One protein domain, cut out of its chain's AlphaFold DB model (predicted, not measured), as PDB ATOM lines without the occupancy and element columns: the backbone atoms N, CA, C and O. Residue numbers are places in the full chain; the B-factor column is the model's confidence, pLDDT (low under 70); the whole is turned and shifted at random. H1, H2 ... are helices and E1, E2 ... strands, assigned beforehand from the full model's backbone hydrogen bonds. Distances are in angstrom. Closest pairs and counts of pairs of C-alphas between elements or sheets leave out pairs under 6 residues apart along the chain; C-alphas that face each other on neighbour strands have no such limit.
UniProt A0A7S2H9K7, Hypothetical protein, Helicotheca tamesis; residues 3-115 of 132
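What this domain is: This is residues 3 to 115 of the 132 residues of the protein "Hypothetical protein" of Helicotheca tamesis (UniProt A0A7S2H9K7). A two-stranded hairpin, E2 and E3, lies on one side of the long helix H1, which runs through the middle of a flat body, while the short helix H2 and the long link of residues 62 to 84 lie on the other side of H1. The short helix H3 makes a corner with H1, its first residue, Tyr 96, meeting H1 near the last residues of that helix, and the small strand E1 lies beyond the hairpin, away from the helices. The printed part has 113 residues with three named strands and three named helices, in the order E1, E2, E3, H1, H2, H3. E2 and E3 are antiparallel, and the class is mixed, helices and strands, with under half of the residues in named elements. The whole is compact, with a radius of gyration of the C-alphas of 15.3 A and spans of 44 by 37 by 18 A.

Where its parts are: E2 is residues 19 to 27, 19.5 A long, and begins at C-alpha 19 (-30.542, -46.474, -2.846). E3, residues 33 to 39, is 18.3 A long. H1, residues 43 to 61, is 26.7 A long and ends at C-alpha 61 (-23.596, -53.279, 23.958). H2 is residues 85 to 93, 12.2 A. H3 is residues 96 to 103, 10.7 A, and ends at C-alpha 103 (-42.243, -54.054, 18.890). E1 is residues 7 to 9, 6.1 A.

How they stand to each other: E2 and E3 form an antiparallel hairpin, with 156 degrees between their directions; N 20 and O 38 are 2.8 A apart, and N 34 and O 26 are 2.8 A apart, both within hydrogen-bond range. E2 bends by 69 degrees at residue 23. The closest C-alphas of E2 and H1 are those of Ser 22 and Tyr 50, 4.7 A apart, and those of E3 and H1 are Thr 38 and Ser 46, 5.6 A. H1 touches H2 with residues 52 to 59 alone, at a steep tilt of 60 degrees, the same way; their closest C-alphas, of Ala 55 and Met 86, are 5.9 A apart. H1 touches H3 with residues 56 to 60 alone, about perpendicular at 87 degrees; the closest C-alphas are those of Ile 56 and Tyr 96, 4.9 A. H2 and H3 are close but not clearly touching, with the closest C-alphas, of Val 93 and Ile 99, 6.8 A apart. E2 and H3 are near each other, with 5 pairs of C-alphas within 10 A. E1 pairs with no named strand, but its residues 7 to 8 pair antiparallel with residues 3 to 4; E1 is apart from E2 and from E3. In H2 and H3 every O i to N i+4 pair is within hydrogen-bond range; in H1, 13 of 15 are.

The domain as a whole: The two C-alphas farthest apart, of Asn 13 and Ser 68, are 44.5 A apart. The printed part has no cut. The link from H1 to H2, 23 residues, is long. Mean pLDDT of the printed part is 79.9, and it is under 70 at residues 3 to 17, 29 to 30, 105 to 109 and 111.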
ATOM      1  N   ILE A   3     -38.194 -55.635   3.133       33.25
ATOM      2  CA  ILE A   3     -39.266 -54.699   3.455       33.25
ATOM      3  C   ILE A   3     -38.624 -53.368   3.834       33.25
ATOM      4  O   ILE A   3     -37.943 -53.252   4.853       33.25
ATOM      5  N   VAL A   4     -38.902 -52.341   3.041       36.75
ATOM      6  CA  VAL A   4     -38.555 -50.956   3.348       36.75
ATOM      7  C   VAL A   4     -39.857 -50.262   3.728       36.75
ATOM      8  O   VAL A   4     -40.680 -49.952   2.875       36.75
ATOM      9  N   GLY A   5     -40.083 -50.075   5.030       35.88
ATOM     10  CA  GLY A   5     -41.274 -49.392   5.548       35.88
ATOM     11  C   GLY A   5     -42.591 -50.085   5.187       35.88
ATOM     12  O   GLY A   5     -43.416 -49.490   4.508       35.88
ATOM     13  N   LEU A   6     -42.790 -51.340   5.610       43.19
ATOM     14  CA  LEU A   6     -43.997 -52.136   5.300       43.19
ATOM     15  C   LEU A   6     -44.340 -52.221   3.795       43.19
ATOM     16  O   LEU A   6     -45.471 -52.541   3.436       43.19
ATOM     17  N   VAL A   7     -43.369 -51.960   2.915       41.34
ATOM     18  CA  VAL A   7     -43.479 -52.153   1.470       41.34
ATOM     19  C   VAL A   7     -42.364 -53.098   1.036       41.34
ATOM     20  O   VAL A   7     -41.183 -52.832   1.263       41.34
ATOM     21  N   GLU A   8     -42.747 -54.229   0.446       49.47
ATOM     22  CA  GLU A   8     -41.823 -55.156  -0.207       49.47
ATOM     23  C   GLU A   8     -41.299 -54.506  -1.488       49.47
ATOM     24  O   GLU A   8     -42.079 -54.202  -2.392       49.47
ATOM     25  N   VAL A   9     -39.987 -54.278  -1.580       53.41
ATOM     26  CA  VAL A   9     -39.379 -53.703  -2.788       53.41
ATOM     27  C   VAL A   9     -38.565 -54.775  -3.499       53.41
ATOM     28  O   VAL A   9     -37.620 -55.339  -2.946       53.41
ATOM     29  N   ASN A  10     -38.912 -55.054  -4.758       54.56
ATOM     30  CA  ASN A  10     -38.157 -55.981  -5.590       54.56
ATOM     31  C   ASN A  10     -37.008 -55.233  -6.284       54.56
ATOM     32  O   ASN A  10     -37.211 -54.537  -7.282       54.56
ATOM     33  N   LEU A  11     -35.790 -55.380  -5.749       55.12
ATOM     34  CA  LEU A  11     -34.575 -54.692  -6.219       55.12
ATOM     35  C   LEU A  11     -34.265 -54.915  -7.709       55.12
ATOM     36  O   LEU A  11     -33.562 -54.108  -8.310       55.12
ATOM     37  N   VAL A  12     -34.788 -55.989  -8.309       53.44
ATOM     38  CA  VAL A  12     -34.558 -56.324  -9.722       53.44
ATOM     39  C   VAL A  12     -35.395 -55.448 -10.662       53.44
ATOM     40  O   VAL A  12     -34.955 -55.174 -11.775       53.44
ATOM     41  N   ASN A  13     -36.565 -54.973 -10.219       48.69
ATOM     42  CA  ASN A  13     -37.536 -54.304 -11.093       48.69
ATOM     43  C   ASN A  13     -37.843 -52.847 -10.703       48.69
ATOM     44  O   ASN A  13     -38.118 -52.049 -11.597       48.69
ATOM     45  N   ASP A  14     -37.771 -52.477  -9.417       50.41
ATOM     46  CA  ASP A  14     -38.316 -51.189  -8.939       50.41
ATOM     47  C   ASP A  14     -37.279 -50.107  -8.628       50.41
ATOM     48  O   ASP A  14     -37.628 -48.940  -8.442       50.41
ATOM     49  N   VAL A  15     -35.991 -50.448  -8.577       53.59
ATOM     50  CA  VAL A  15     -34.966 -49.491  -8.150       53.59
ATOM     51  C   VAL A  15     -33.779 -49.546  -9.090       53.59
ATOM     52  O   VAL A  15     -32.774 -50.205  -8.835       53.59
ATOM     53  N   SER A  16     -33.860 -48.787 -10.181       49.44
ATOM     54  CA  SER A  16     -32.711 -48.508 -11.038       49.44
ATOM     55  C   SER A  16     -31.678 -47.646 -10.282       49.44
ATOM     56  O   SER A  16     -31.613 -46.428 -10.450       49.44
ATOM     57  N   GLY A  17     -30.904 -48.281  -9.397       56.34
ATOM     58  CA  GLY A  17     -29.586 -47.845  -8.936       56.34
ATOM     59  C   GLY A  17     -29.491 -46.519  -8.178       56.34
ATOM     60  O   GLY A  17     -28.596 -45.740  -8.500       56.34
ATOM     61  N   LYS A  18     -30.375 -46.231  -7.205       74.44
ATOM     62  CA  LYS A  18     -30.270 -44.996  -6.393       74.44
ATOM     63  C   LYS A  18     -30.517 -45.122  -4.886       74.44
ATOM     64  O   LYS A  18     -30.847 -44.117  -4.257       74.44
ATOM     65  N   LEU A  19     -30.351 -46.301  -4.290       79.75
ATOM     66  CA  LEU A  19     -30.542 -46.474  -2.846       79.75
ATOM     67  C   LEU A  19     -29.230 -46.753  -2.108       79.75
ATOM     68  O   LEU A  19     -28.352 -47.446  -2.612       79.75
ATOM     69  N   SER A  20     -29.132 -46.203  -0.903       81.69
ATOM     70  CA  SER A  20     -28.137 -46.522   0.116       81.69
ATOM     71  C   SER A  20     -28.863 -47.091   1.334       81.69
ATOM     72  O   SER A  20     -29.966 -46.646   1.655       81.69
ATOM     73  N   PHE A  21     -28.274 -48.078   2.004       83.12
ATOM     74  CA  PHE A  21     -28.922 -48.802   3.098       83.12
ATOM     75  C   PHE A  21     -28.161 -48.618   4.410       83.12
ATOM     76  O   PHE A  21     -26.930 -48.548   4.422       83.12
ATOM     77  N   SER A  22     -28.895 -48.555   5.522       82.69
ATOM     78  CA  SER A  22     -28.314 -48.687   6.858       82.69
ATOM     79  C   SER A  22     -27.858 -50.124   7.116       82.69
ATOM     80  O   SER A  22     -28.141 -51.039   6.342       82.69
ATOM     81  N   GLN A  23     -27.222 -50.352   8.265       80.00
ATOM     82  CA  GLN A  23     -27.137 -51.708   8.800       80.00
ATOM     83  C   GLN A  23     -28.551 -52.285   9.044       80.00
ATOM     84  O   GLN A  23     -29.473 -51.502   9.331       80.00
ATOM     85  N   PRO A  24     -28.746 -53.611   8.915       81.25
ATOM     86  CA  PRO A  24     -30.022 -54.247   9.223       81.25
ATOM     87  C   PRO A  24     -30.425 -53.983  10.673       81.25
ATOM     88  O   PRO A  24     -29.653 -54.220  11.597       81.25
ATOM     89  N   VAL A  25     -31.639 -53.475  10.863       79.75
ATOM     90  CA  VAL A  25     -32.226 -53.225  12.184       79.75
ATOM     91  C   VAL A  25     -32.828 -54.509  12.744       79.75
ATOM     92  O   VAL A  25     -32.824 -54.710  13.947       79.75
ATOM     93  N   TYR A  26     -33.365 -55.372  11.885       79.50
ATOM     94  CA  TYR A  26     -34.038 -56.606  12.279       79.50
ATOM     95  C   TYR A  26     -33.871 -57.668  11.192       79.50
ATOM     96  O   TYR A  26     -33.799 -57.340  10.011       79.50
ATOM     97  N   TYR A  27     -33.857 -58.937  11.589       76.25
ATOM     98  CA  TYR A  27     -33.892 -60.093  10.701       76.25
ATOM     99  C   TYR A  27     -35.201 -60.850  10.868       76.25
ATOM    100  O   TYR A  27     -35.565 -61.241  11.981       76.25
ATOM    101  N   GLY A  28     -35.880 -61.096   9.750       73.25
ATOM    102  CA  GLY A  28     -37.112 -61.875   9.710       73.25
ATOM    103  C   GLY A  28     -36.909 -63.345  10.052       73.25
ATOM    104  O   GLY A  28     -35.791 -63.841  10.193       73.25
ATOM    105  N   HIS A  29     -38.016 -64.085  10.128       68.56
ATOM    106  CA  HIS A  29     -38.004 -65.506  10.483       68.56
ATOM    107  C   HIS A  29     -37.131 -66.370   9.552       68.56
ATOM    108  O   HIS A  29     -36.516 -67.334  10.004       68.56
ATOM    109  N   GLN A  30     -37.039 -66.007   8.268       68.44
ATOM    110  CA  GLN A  30     -36.219 -66.705   7.269       68.44
ATOM    111  C   GLN A  30     -34.785 -66.153   7.169       68.44
ATOM    112  O   GLN A  30     -33.995 -66.645   6.370       68.44
ATOM    113  N   GLY A  31     -34.430 -65.164   7.995       71.12
ATOM    114  CA  GLY A  31     -33.140 -64.477   7.941       71.12
ATOM    115  C   GLY A  31     -33.074 -63.318   6.945       71.12
ATOM    116  O   GLY A  31     -31.980 -62.823   6.695       71.12
ATOM    117  N   ASP A  32     -34.210 -62.868   6.400       75.50
ATOM    118  CA  ASP A  32     -34.271 -61.671   5.550       75.50
ATOM    119  C   ASP A  32     -33.851 -60.417   6.347       75.50
ATOM    120  O   ASP A  32     -34.427 -60.167   7.417       75.50
ATOM    121  N   PRO A  33     -32.862 -59.635   5.877       79.25
ATOM    122  CA  PRO A  33     -32.408 -58.425   6.550       79.25
ATOM    123  C   PRO A  33     -33.332 -57.233   6.267       79.25
ATOM    124  O   PRO A  33     -33.542 -56.827   5.127       79.25
ATOM    125  N   PHE A  34     -33.807 -56.574   7.320       81.38
ATOM    126  CA  PHE A  34     -34.574 -55.336   7.214       81.38
ATOM    127  C   PHE A  34     -33.704 -54.138   7.568       81.38
ATOM    128  O   PHE A  34     -33.366 -53.916   8.732       81.38
ATOM    129  N   ALA A  35     -33.351 -53.352   6.554       84.19
ATOM    130  CA  ALA A  35     -32.548 -52.142   6.680       84.19
ATOM    131  C   ALA A  35     -33.340 -50.898   6.255       84.19
ATOM    132  O   ALA A  35     -34.285 -50.966   5.466       84.19
ATOM    133  N   LEU A  36     -32.928 -49.731   6.751       85.44
ATOM    134  CA  LEU A  36     -33.483 -48.458   6.310       85.44
ATOM    135  C   LEU A  36     -32.867 -48.084   4.964       85.44
ATOM    136  O   LEU A  36     -31.645 -48.005   4.840       85.44
ATOM    137  N   ALA A  37     -33.712 -47.820   3.969       85.31
ATOM    138  CA  ALA A  37     -33.270 -47.342   2.668       85.31
ATOM    139  C   ALA A  37     -33.320 -45.811   2.601       85.31
ATOM    140  O   ALA A  37     -34.264 -45.163   3.053       85.31
ATOM    141  N   THR A  38     -32.298 -45.236   1.991       87.12
ATOM    142  CA  THR A  38     -32.119 -43.802   1.764       87.12
ATOM    143  C   THR A  38     -31.686 -43.567   0.324       87.12
ATOM    144  O   THR A  38     -31.291 -44.496  -0.375       87.12
ATOM    145  N   HIS A  39     -31.778 -42.330  -0.156       83.94
ATOM    146  CA  HIS A  39     -31.364 -42.009  -1.516       83.94
ATOM    147  C   HIS A  39     -29.840 -41.846  -1.604       83.94
ATOM    148  O   HIS A  39     -29.262 -41.035  -0.883       83.94
ATOM    149  N   GLN A  40     -29.188 -42.538  -2.541       82.25
ATOM    150  CA  GLN A  40     -27.721 -42.585  -2.625       82.25
ATOM    151  C   GLN A  40     -27.064 -41.213  -2.857       82.25
ATOM    152  O   GLN A  40     -25.923 -40.996  -2.462       82.25
ATOM    153  N   ASN A  41     -27.763 -40.285  -3.527       85.50
ATOM    154  CA  ASN A  41     -27.190 -38.971  -3.837       85.50
ATOM    155  C   ASN A  41     -27.212 -38.024  -2.626       85.50
ATOM    156  O   ASN A  41     -26.670 -36.926  -2.722       85.50
ATOM    157  N   ASP A  42     -27.835 -38.420  -1.512       87.50
ATOM    158  CA  ASP A  42     -27.801 -37.667  -0.263       87.50
ATOM    159  C   ASP A  42     -26.944 -38.406   0.768       87.50
ATOM    160  O   ASP A  42     -27.422 -39.148   1.631       87.50
ATOM    161  N   VAL A  43     -25.630 -38.215   0.647       87.75
ATOM    162  CA  VAL A  43     -24.640 -38.858   1.522       87.75
ATOM    163  C   VAL A  43     -24.788 -38.385   2.967       87.75
ATOM    164  O   VAL A  43     -24.569 -39.170   3.891       87.75
ATOM    165  N   GLN A  44     -25.187 -37.127   3.183       89.00
ATOM    166  CA  GLN A  44     -25.373 -36.582   4.528       89.00
ATOM    167  C   GLN A  44     -26.564 -37.247   5.218       89.00
ATOM    168  O   GLN A  44     -26.421 -37.726   6.343       89.00
ATOM    169  N   TRP A  45     -27.700 -37.357   4.525       88.56
ATOM    170  CA  TRP A  45     -28.877 -38.053   5.038       88.56
ATOM    171  C   TRP A  45     -28.619 -39.544   5.258       88.56
ATOM    172  O   TRP A  45     -28.928 -40.077   6.323       88.56
ATOM    173  N   SER A  46     -27.979 -40.209   4.295       87.69
ATOM    174  CA  SER A  46     -27.645 -41.635   4.404       87.69
ATOM    175  C   SER A  46     -26.731 -41.900   5.606       87.69
ATOM    176  O   SER A  46     -26.960 -42.826   6.381       87.69
ATOM    177  N   SER A  47     -25.741 -41.026   5.826       88.69
ATOM    178  CA  SER A  47     -24.851 -41.097   6.991       88.69
ATOM    179  C   SER A  47     -25.605 -40.868   8.298       88.69
ATOM    180  O   SER A  47     -25.370 -41.577   9.272       88.69
ATOM    181  N   PHE A  48     -26.517 -39.897   8.339       89.38
ATOM    182  CA  PHE A  48     -27.340 -39.624   9.517       89.38
ATOM    183  C   PHE A  48     -28.186 -40.842   9.912       89.38
ATOM    184  O   PHE A  48     -28.184 -41.252  11.077       89.38
ATOM    185  N   VAL A  49     -28.855 -41.463   8.939       90.00
ATOM    186  CA  VAL A  49     -29.658 -42.673   9.154       90.00
ATOM    187  C   VAL A  49     -28.775 -43.834   9.611       90.00
ATOM    188  O   VAL A  49     -29.103 -44.498  10.593       90.00
ATOM    189  N   TYR A  50     -27.617 -44.029   8.976       88.12
ATOM    190  CA  TYR A  50     -26.649 -45.044   9.385       88.12
ATOM    191  C   TYR A  50     -26.222 -44.875  10.850       88.12
ATOM    192  O   TYR A  50     -26.329 -45.813  11.636       88.12
ATOM    193  N   TRP A  51     -25.800 -43.671  11.249       89.38
ATOM    194  CA  TRP A  51     -25.356 -43.393  12.619       89.38
ATOM    195  C   TRP A  51     -26.478 -43.482  13.652       89.38
ATOM    196  O   TRP A  51     -26.214 -43.851  14.795       89.38
ATOM    197  N   THR A  52     -27.718 -43.185  13.261       90.88
ATOM    198  CA  THR A  52     -28.895 -43.369  14.121       90.88
ATOM    199  C   THR A  52     -29.084 -44.841  14.471       90.88
ATOM    200  O   THR A  52     -29.257 -45.178  15.640       90.88
ATOM    201  N   VAL A  53     -28.987 -45.723  13.473       90.06
ATOM    202  CA  VAL A  53     -29.082 -47.167  13.698       90.06
ATOM    203  C   VAL A  53     -27.873 -47.672  14.491       90.06
ATOM    204  O   VAL A  53     -28.041 -48.401  15.459       90.06
ATOM    205  N   SER A  54     -26.657 -47.223  14.185       88.56
ATOM    206  CA  SER A  54     -25.467 -47.617  14.958       88.56
ATOM    207  C   SER A  54     -25.546 -47.229  16.435       88.56
ATOM    208  O   SER A  54     -25.052 -47.957  17.292       88.56
ATOM    209  N   ALA A  55     -26.185 -46.100  16.754       90.94
ATOM    210  CA  ALA A  55     -26.308 -45.631  18.127       90.94
ATOM    211  C   ALA A  55     -27.132 -46.583  19.009       90.94
ATOM    212  O   ALA A  55     -26.749 -46.808  20.155       90.94
ATOM    213  N   ILE A  56     -28.226 -47.157  18.493       91.69
ATOM    214  CA  ILE A  56     -29.095 -48.050  19.282       91.69
ATOM    215  C   ILE A  56     -28.415 -49.381  19.618       91.69
ATOM    216  O   ILE A  56     -28.607 -49.893  20.720       91.69
ATOM    217  N   PHE A  57     -27.579 -49.904  18.716       89.56
ATOM    218  CA  PHE A  57     -26.795 -51.110  18.970       89.56
ATOM    219  C   PHE A  57     -25.632 -50.840  19.926       89.56
ATOM    220  O   PHE A  57     -25.447 -51.578  20.889       89.56
ATOM    221  N   TYR A  58     -24.896 -49.743  19.721       90.12
ATOM    222  CA  TYR A  58     -23.839 -49.321  20.645       90.12
ATOM    223  C   TYR A  58     -24.375 -49.138  22.070       90.12
ATOM    224  O   TYR A  58     -23.721 -49.517  23.042       90.12
ATOM    225  N   ALA A  59     -25.568 -48.551  22.202       92.56
ATOM    226  CA  ALA A  59     -26.215 -48.387  23.492       92.56
ATOM    227  C   ALA A  59     -26.489 -49.741  24.157       92.56
ATOM    228  O   ALA A  59     -26.150 -49.904  25.324       92.56
ATOM    229  N   GLU A  60     -27.017 -50.724  23.422       90.38
ATOM    230  CA  GLU A  60     -27.269 -52.064  23.968       90.38
ATOM    231  C   GLU A  60     -25.968 -52.745  24.420       90.38
ATOM    232  O   GLU A  60     -25.900 -53.243  25.541       90.38
ATOM    233  N   GLU A  61     -24.902 -52.681  23.615       89.19
ATOM    234  CA  GLU A  61     -23.596 -53.279  23.958       89.19
ATOM    235  C   GLU A  61     -23.000 -52.716  25.242       89.19
ATOM    236  O   GLU A  61     -22.374 -53.428  26.026       89.19
ATOM    237  N   ASN A  62     -23.198 -51.420  25.459       90.94
ATOM    238  CA  ASN A  62     -22.678 -50.720  26.622       90.94
ATOM    239  C   ASN A  62     -23.685 -50.685  27.781       90.94
ATOM    240  O   ASN A  62     -23.459 -49.964  28.754       90.94
ATOM    241  N   ASN A  63     -24.777 -51.456  27.704       92.38
ATOM    242  CA  ASN A  63     -25.857 -51.488  28.696       92.38
ATOM    243  C   ASN A  63     -26.436 -50.091  29.002       92.38
ATOM    244  O   ASN A  63     -26.797 -49.767  30.136       92.38
ATOM    245  N   ILE A  64     -26.494 -49.237  27.983       94.38
ATOM    246  CA  ILE A  64     -27.094 -47.910  28.035       94.38
ATOM    247  C   ILE A  64     -28.575 -48.048  27.683       94.38
ATOM    248  O   ILE A  64     -28.934 -48.621  26.658       94.38
ATOM    249  N   THR A  65     -29.443 -47.510  28.528       93.88
ATOM    250  CA  THR A  65     -30.904 -47.526  28.382       93.88
ATOM    251  C   THR A  65     -31.424 -46.096  28.231       93.88
ATOM    252  O   THR A  65     -30.647 -45.136  28.244       93.88
ATOM    253  N   GLN A  66     -32.743 -45.921  28.116       92.75
ATOM    254  CA  GLN A  66     -33.368 -44.589  28.095       92.75
ATOM    255  C   GLN A  66     -32.949 -43.726  29.297       92.75
ATOM    256  O   GLN A  66     -32.599 -42.554  29.137       92.75
ATOM    257  N   GLU A  67     -32.921 -44.325  30.491       93.88
ATOM    258  CA  GLU A  67     -32.584 -43.643  31.746       93.88
ATOM    259  C   GLU A  67     -31.109 -43.232  31.804       93.88
ATOM    260  O   GLU A  67     -30.774 -42.156  32.299       93.88
ATOM    261  N   SER A  68     -30.220 -44.065  31.258       94.12
ATOM    262  CA  SER A  68     -28.775 -43.823  31.242       94.12
ATOM    263  C   SER A  68     -28.270 -43.224  29.926       94.12
ATOM    264  O   SER A  68     -27.062 -43.155  29.703       94.12
ATOM    265  N   SER A  69     -29.170 -42.705  29.083       93.88
ATOM    266  CA  SER A  69     -28.884 -42.121  27.759       93.88
ATOM    267  C   SER A  69     -27.794 -41.041  27.766       93.88
ATOM    268  O   SER A  69     -27.070 -40.864  26.783       93.88
ATOM    269  N   MET A  70     -27.602 -40.356  28.896       94.00
ATOM    270  CA  MET A  70     -26.534 -39.370  29.085       94.00
ATOM    271  C   MET A  70     -25.118 -39.963  28.990       94.00
ATOM    272  O   MET A  70     -24.186 -39.221  28.662       94.00
ATOM    273  N   ASN A  71     -24.960 -41.274  29.202       94.19
ATOM    274  CA  ASN A  71     -23.694 -42.003  29.074       94.19
ATOM    275  C   ASN A  71     -23.271 -42.224  27.615       94.19
ATOM    276  O   ASN A  71     -22.126 -42.604  27.368       94.19
ATOM    277  N   MET A  72     -24.152 -41.960  26.643       93.31
ATOM    278  CA  MET A  72     -23.776 -41.995  25.231       93.31
ATOM    279  C   MET A  72     -22.662 -40.975  24.936       93.31
ATOM    280  O   MET A  72     -22.699 -39.846  25.451       93.31
ATOM    281  N   PRO A  73     -21.683 -41.326  24.082       90.94
ATOM    282  CA  PRO A  73     -20.632 -40.405  23.680       90.94
ATOM    283  C   PRO A  73     -21.209 -39.225  22.888       90.94
ATOM    284  O   PRO A  73     -22.220 -39.336  22.193       90.94
ATOM    285  N   MET A  74     -20.548 -38.073  22.991       87.50
ATOM    286  CA  MET A  74     -20.866 -36.914  22.158       87.50
ATOM    287  C   MET A  74     -20.181 -37.075  20.801       87.50
ATOM    288  O   MET A  74     -18.967 -37.274  20.746       87.50
ATOM    289  N   VAL A  75     -20.941 -36.967  19.710       84.31
ATOM    290  CA  VAL A  75     -20.415 -37.139  18.349       84.31
ATOM    291  C   VAL A  75     -20.640 -35.874  17.538       84.31
ATOM    292  O   VAL A  75     -21.763 -35.530  17.191       84.31
ATOM    293  N   ASN A  76     -19.548 -35.195  17.192       83.88
ATOM    294  CA  ASN A  76     -19.583 -33.909  16.487       83.88
ATOM    295  C   ASN A  76     -19.494 -34.043  14.955       83.88
ATOM    296  O   ASN A  76     -19.285 -33.048  14.263       83.88
ATOM    297  N   SER A  77     -19.669 -35.254  14.411       82.75
ATOM    298  CA  SER A  77     -19.564 -35.539  12.969       82.75
ATOM    299  C   SER A  77     -20.590 -34.787  12.110       82.75
ATOM    300  O   SER A  77     -20.354 -34.585  10.925       82.75
ATOM    301  N   PHE A  78     -21.699 -34.330  12.705       85.00
ATOM    302  CA  PHE A  78     -22.755 -33.543  12.048       85.00
ATOM    303  C   PHE A  78     -22.743 -32.060  12.466       85.00
ATOM    304  O   PHE A  78     -23.752 -31.354  12.394       85.00
ATOM    305  N   GLY A  79     -21.590 -31.583  12.938       84.12
ATOM    306  CA  GLY A  79     -21.403 -30.225  13.432       84.12
ATOM    307  C   GLY A  79     -21.760 -30.052  14.915       84.12
ATOM    308  O   GLY A  79     -22.323 -30.947  15.551       84.12
ATOM    309  N   PRO A  80     -21.440 -28.879  15.489       84.06
ATOM    310  CA  PRO A  80     -21.515 -28.639  16.933       84.06
ATOM    311  C   PRO A  80     -22.944 -28.675  17.487       84.06
ATOM    312  O   PRO A  80     -23.144 -28.974  18.661       84.06
ATOM    313  N   PHE A  81     -23.948 -28.413  16.647       84.81
ATOM    314  CA  PHE A  81     -25.356 -28.419  17.049       84.81
ATOM    315  C   PHE A  81     -25.949 -29.829  17.199       84.81
ATOM    316  O   PHE A  81     -26.992 -29.980  17.828       84.81
ATOM    317  N   HIS A  82     -25.279 -30.863  16.678       84.69
ATOM    318  CA  HIS A  82     -25.776 -32.244  16.682       84.69
ATOM    319  C   HIS A  82     -24.995 -33.173  17.622       84.69
ATOM    320  O   HIS A  82     -25.232 -34.378  17.625       84.69
ATOM    321  N   GLY A  83     -24.114 -32.636  18.473       85.56
ATOM    322  CA  GLY A  83     -23.296 -33.441  19.390       85.56
ATOM    323  C   GLY A  83     -24.100 -34.358  20.322       85.56
ATOM    324  O   GLY A  83     -23.653 -35.456  20.652       85.56
ATOM    325  N   PHE A  84     -25.308 -33.935  20.705       90.25
ATOM    326  CA  PHE A  84     -26.212 -34.686  21.585       90.25
ATOM    327  C   PHE A  84     -27.178 -35.623  20.854       90.25
ATOM    328  O   PHE A  84     -27.982 -36.287  21.503       90.25
ATOM    329  N   MET A  85     -27.100 -35.713  19.524       90.94
ATOM    330  CA  MET A  85     -28.027 -36.493  18.702       90.94
ATOM    331  C   MET A  85     -28.181 -37.933  19.202       90.94
ATOM    332  O   MET A  85     -29.298 -38.384  19.433       90.94
ATOM    333  N   MET A  86     -27.068 -38.632  19.435       91.38
ATOM    334  CA  MET A  86     -27.097 -40.020  19.905       91.38
ATOM    335  C   MET A  86     -27.741 -40.151  21.285       91.38
ATOM    336  O   MET A  86     -28.495 -41.089  21.513       91.38
ATOM    337  N   LYS A  87     -27.509 -39.185  22.179       94.31
ATOM    338  CA  LYS A  87     -28.128 -39.177  23.509       94.31
ATOM    339  C   LYS A  87     -29.641 -39.042  23.396       94.31
ATOM    340  O   LYS A  87     -30.363 -39.847  23.967       94.31
ATOM    341  N   HIS A  88     -30.110 -38.076  22.603       93.56
ATOM    342  CA  HIS A  88     -31.540 -37.838  22.399       93.56
ATOM    343  C   HIS A  88     -32.241 -39.021  21.725       93.56
ATOM    344  O   HIS A  88     -33.385 -39.312  22.059       93.56
ATOM    345  N   ILE A  89     -31.572 -39.719  20.799       92.94
ATOM    346  CA  ILE A  89     -32.110 -40.950  20.203       92.94
ATOM    347  C   ILE A  89     -32.387 -41.963  21.317       92.94
ATOM    348  O   ILE A  89     -33.535 -42.363  21.499       92.94
ATOM    349  N   ILE A  90     -31.373 -42.313  22.113       95.69
ATOM    350  CA  ILE A  90     -31.530 -43.323  23.169       95.69
ATOM    351  C   ILE A  90     -32.527 -42.873  24.235       95.69
ATOM    352  O   ILE A  90     -33.363 -43.670  24.638       95.69
ATOM    353  N   GLU A  91     -32.512 -41.600  24.627       95.69
ATOM    354  CA  GLU A  91     -33.467 -41.029  25.583       95.69
ATOM    355  C   GLU A  91     -34.926 -41.227  25.137       95.69
ATOM    356  O   GLU A  91     -35.800 -41.448  25.971       95.69
ATOM    357  N   LYS A  92     -35.212 -41.147  23.828       94.88
ATOM    358  CA  LYS A  92     -36.584 -41.239  23.304       94.88
ATOM    359  C   LYS A  92     -37.004 -42.643  22.902       94.88
ATOM    360  O   LYS A  92     -38.158 -43.002  23.133       94.88
ATOM    361  N   VAL A  93     -36.129 -43.414  22.258       92.12
ATOM    362  CA  VAL A  93     -36.517 -44.716  21.690       92.12
ATOM    363  C   VAL A  93     -36.029 -45.913  22.492       92.12
ATOM    364  O   VAL A  93     -36.709 -46.942  22.459       92.12
ATOM    365  N   GLY A  94     -34.965 -45.750  23.283       92.56
ATOM    366  CA  GLY A  94     -34.251 -46.836  23.956       92.56
ATOM    367  C   GLY A  94     -33.131 -47.431  23.109       92.56
ATOM    368  O   GLY A  94     -32.865 -46.984  21.991       92.56
ATOM    369  N   ASN A  95     -32.449 -48.424  23.669       92.56
ATOM    370  CA  ASN A  95     -31.463 -49.214  22.939       92.56
ATOM    371  C   ASN A  95     -32.141 -50.236  22.010       92.56
ATOM    372  O   ASN A  95     -33.369 -50.323  21.928       92.56
ATOM    373  N   TYR A  96     -31.344 -50.998  21.262       90.50
ATOM    374  CA  TYR A  96     -31.885 -51.973  20.317       90.50
ATOM    375  C   TYR A  96     -32.720 -53.072  21.008       90.50
ATOM    376  O   TYR A  96     -33.767 -53.452  20.477       90.50
ATOM    377  N   GLY A  97     -32.329 -53.524  22.200       87.50
ATOM    378  CA  GLY A  97     -33.103 -54.442  23.041       87.50
ATOM    379  C   GLY A  97     -34.478 -53.879  23.404       87.50
ATOM    380  O   GLY A  97     -35.486 -54.519  23.112       87.50
ATOM    381  N   ASP A  98     -34.528 -52.641  23.906       89.25
ATOM    382  CA  ASP A  98     -35.767 -51.937  24.269       89.25
ATOM    383  C   ASP A  98     -36.725 -51.827  23.066       89.25
ATOM    384  O   ASP A  98     -37.943 -52.008  23.173       89.25
ATOM    385  N   ILE A  99     -36.176 -51.512  21.887       88.12
ATOM    386  CA  ILE A  99     -36.945 -51.391  20.644       88.12
ATOM    387  C   ILE A  99     -37.482 -52.758  20.213       88.12
ATOM    388  O   ILE A  99     -38.635 -52.856  19.792       88.12
ATOM    389  N   PHE A 100     -36.668 -53.805  20.303       84.50
ATOM    390  CA  PHE A 100     -37.065 -55.152  19.911       84.50
ATOM    391  C   PHE A 100     -38.135 -55.713  20.845       84.50
ATOM    392  O   PHE A 100     -39.149 -56.215  20.364       84.50
ATOM    393  N   GLU A 101     -37.959 -55.569  22.159       85.88
ATOM    394  CA  GLU A 101     -38.921 -56.029  23.161       85.88
ATOM    395  C   GLU A 101     -40.288 -55.368  22.959       85.88
ATOM    396  O   GLU A 101     -41.315 -56.038  22.857       85.88
ATOM    397  N   ARG A 102     -40.299 -54.045  22.766       86.12
ATOM    398  CA  ARG A 102     -41.540 -53.284  22.589       86.12
ATOM    399  C   ARG A 102     -42.306 -53.625  21.309       86.12
ATOM    400  O   ARG A 102     -43.529 -53.510  21.302       86.12
ATOM    401  N   ASN A 103     -41.616 -53.956  20.216       82.44
ATOM    402  CA  ASN A 103     -42.243 -54.054  18.890       82.44
ATOM    403  C   ASN A 103     -42.334 -55.483  18.339       82.44
ATOM    404  O   ASN A 103     -43.224 -55.758  17.540       82.44
ATOM    405  N   ILE A 104     -41.410 -56.370  18.714       74.19
ATOM    406  CA  ILE A 104     -41.204 -57.664  18.048       74.19
ATOM    407  C   ILE A 104     -41.283 -58.845  19.014       74.19
ATOM    408  O   ILE A 104     -41.659 -59.924  18.575       74.19
ATOM    409  N   ASP A 105     -41.031 -58.682  20.315       64.00
ATOM    410  CA  ASP A 105     -41.046 -59.818  21.259       64.00
ATOM    411  C   ASP A 105     -42.430 -60.491  21.394       64.00
ATOM    412  O   ASP A 105     -42.531 -61.673  21.713       64.00
ATOM    413  N   THR A 106     -43.509 -59.810  20.986       60.72
ATOM    414  CA  THR A 106     -44.835 -60.441  20.799       60.72
ATOM    415  C   THR A 106     -44.857 -61.550  19.731       60.72
ATOM    416  O   THR A 106     -45.752 -62.395  19.745       60.72
ATOM    417  N   LEU A 107     -43.876 -61.571  18.823       59.12
ATOM    418  CA  LEU A 107     -43.667 -62.577  17.774       59.12
ATOM    419  C   LEU A 107     -42.631 -63.646  18.175       59.12
ATOM    420  O   LEU A 107     -42.413 -64.596  17.419       59.12
ATOM    421  N   GLY A 108     -42.018 -63.515  19.355       62.25
ATOM    422  CA  GLY A 108     -41.027 -64.432  19.909       62.25
ATOM    423  C   GLY A 108     -39.737 -63.735  20.346       62.25
ATOM    424  O   GLY A 108     -39.345 -62.704  19.798       62.25
ATOM    425  N   SER A 109     -39.048 -64.351  21.309       66.56
ATOM    426  CA  SER A 109     -37.779 -63.843  21.833       66.56
ATOM    427  C   SER A 109     -36.696 -63.743  20.764       66.56
ATOM    428  O   SER A 109     -36.680 -64.470  19.768       66.56
ATOM    429  N   ARG A 110     -35.750 -62.831  20.989       72.88
ATOM    430  CA  ARG A 110     -34.612 -62.578  20.105       72.88
ATOM    431  C   ARG A 110     -33.738 -63.829  19.946       72.88
ATOM    432  O   ARG A 110     -33.116 -64.294  20.898       72.88
ATOM    433  N   VAL A 111     -33.647 -64.349  18.720       69.56
ATOM    434  CA  VAL A 111     -32.889 -65.569  18.390       69.56
ATOM    435  C   VAL A 111     -31.946 -65.324  17.205       69.56
ATOM    436  O   VAL A 111     -32.284 -64.593  16.271       69.56
ATOM    437  N   ARG A 112     -30.773 -65.979  17.225       73.94
ATOM    438  CA  ARG A 112     -29.781 -66.026  16.131       73.94
ATOM    439  C   ARG A 112     -29.365 -64.636  15.635       73.94
ATOM    440  O   ARG A 112     -28.716 -63.916  16.375       73.94
ATOM    441  N   LEU A 113     -29.735 -64.267  14.405       74.25
ATOM    442  CA  LEU A 113     -29.247 -63.075  13.695       74.25
ATOM    443  C   LEU A 113     -29.652 -61.753  14.357       74.25
ATOM    444  O   LEU A 113     -29.033 -60.729  14.108       74.25
ATOM    445  N   ASN A 114     -30.677 -61.775  15.213       77.75
ATOM    446  CA  ASN A 114     -31.073 -60.602  15.980       77.75
ATOM    447  C   ASN A 114     -30.298 -60.453  17.299       77.75
ATOM    448  O   ASN A 114     -30.490 -59.443  17.967       77.75
ATOM    449  N   GLN A 115     -29.477 -61.431  17.706       79.62
ATOM    450  CA  GLN A 115     -28.651 -61.334  18.914       79.62
ATOM    451  C   GLN A 115     -27.492 -60.363  18.708       79.62
ATOM    452  O   GLN A 115     -26.901 -60.291  17.633       79.62
TER     453      GLN A 115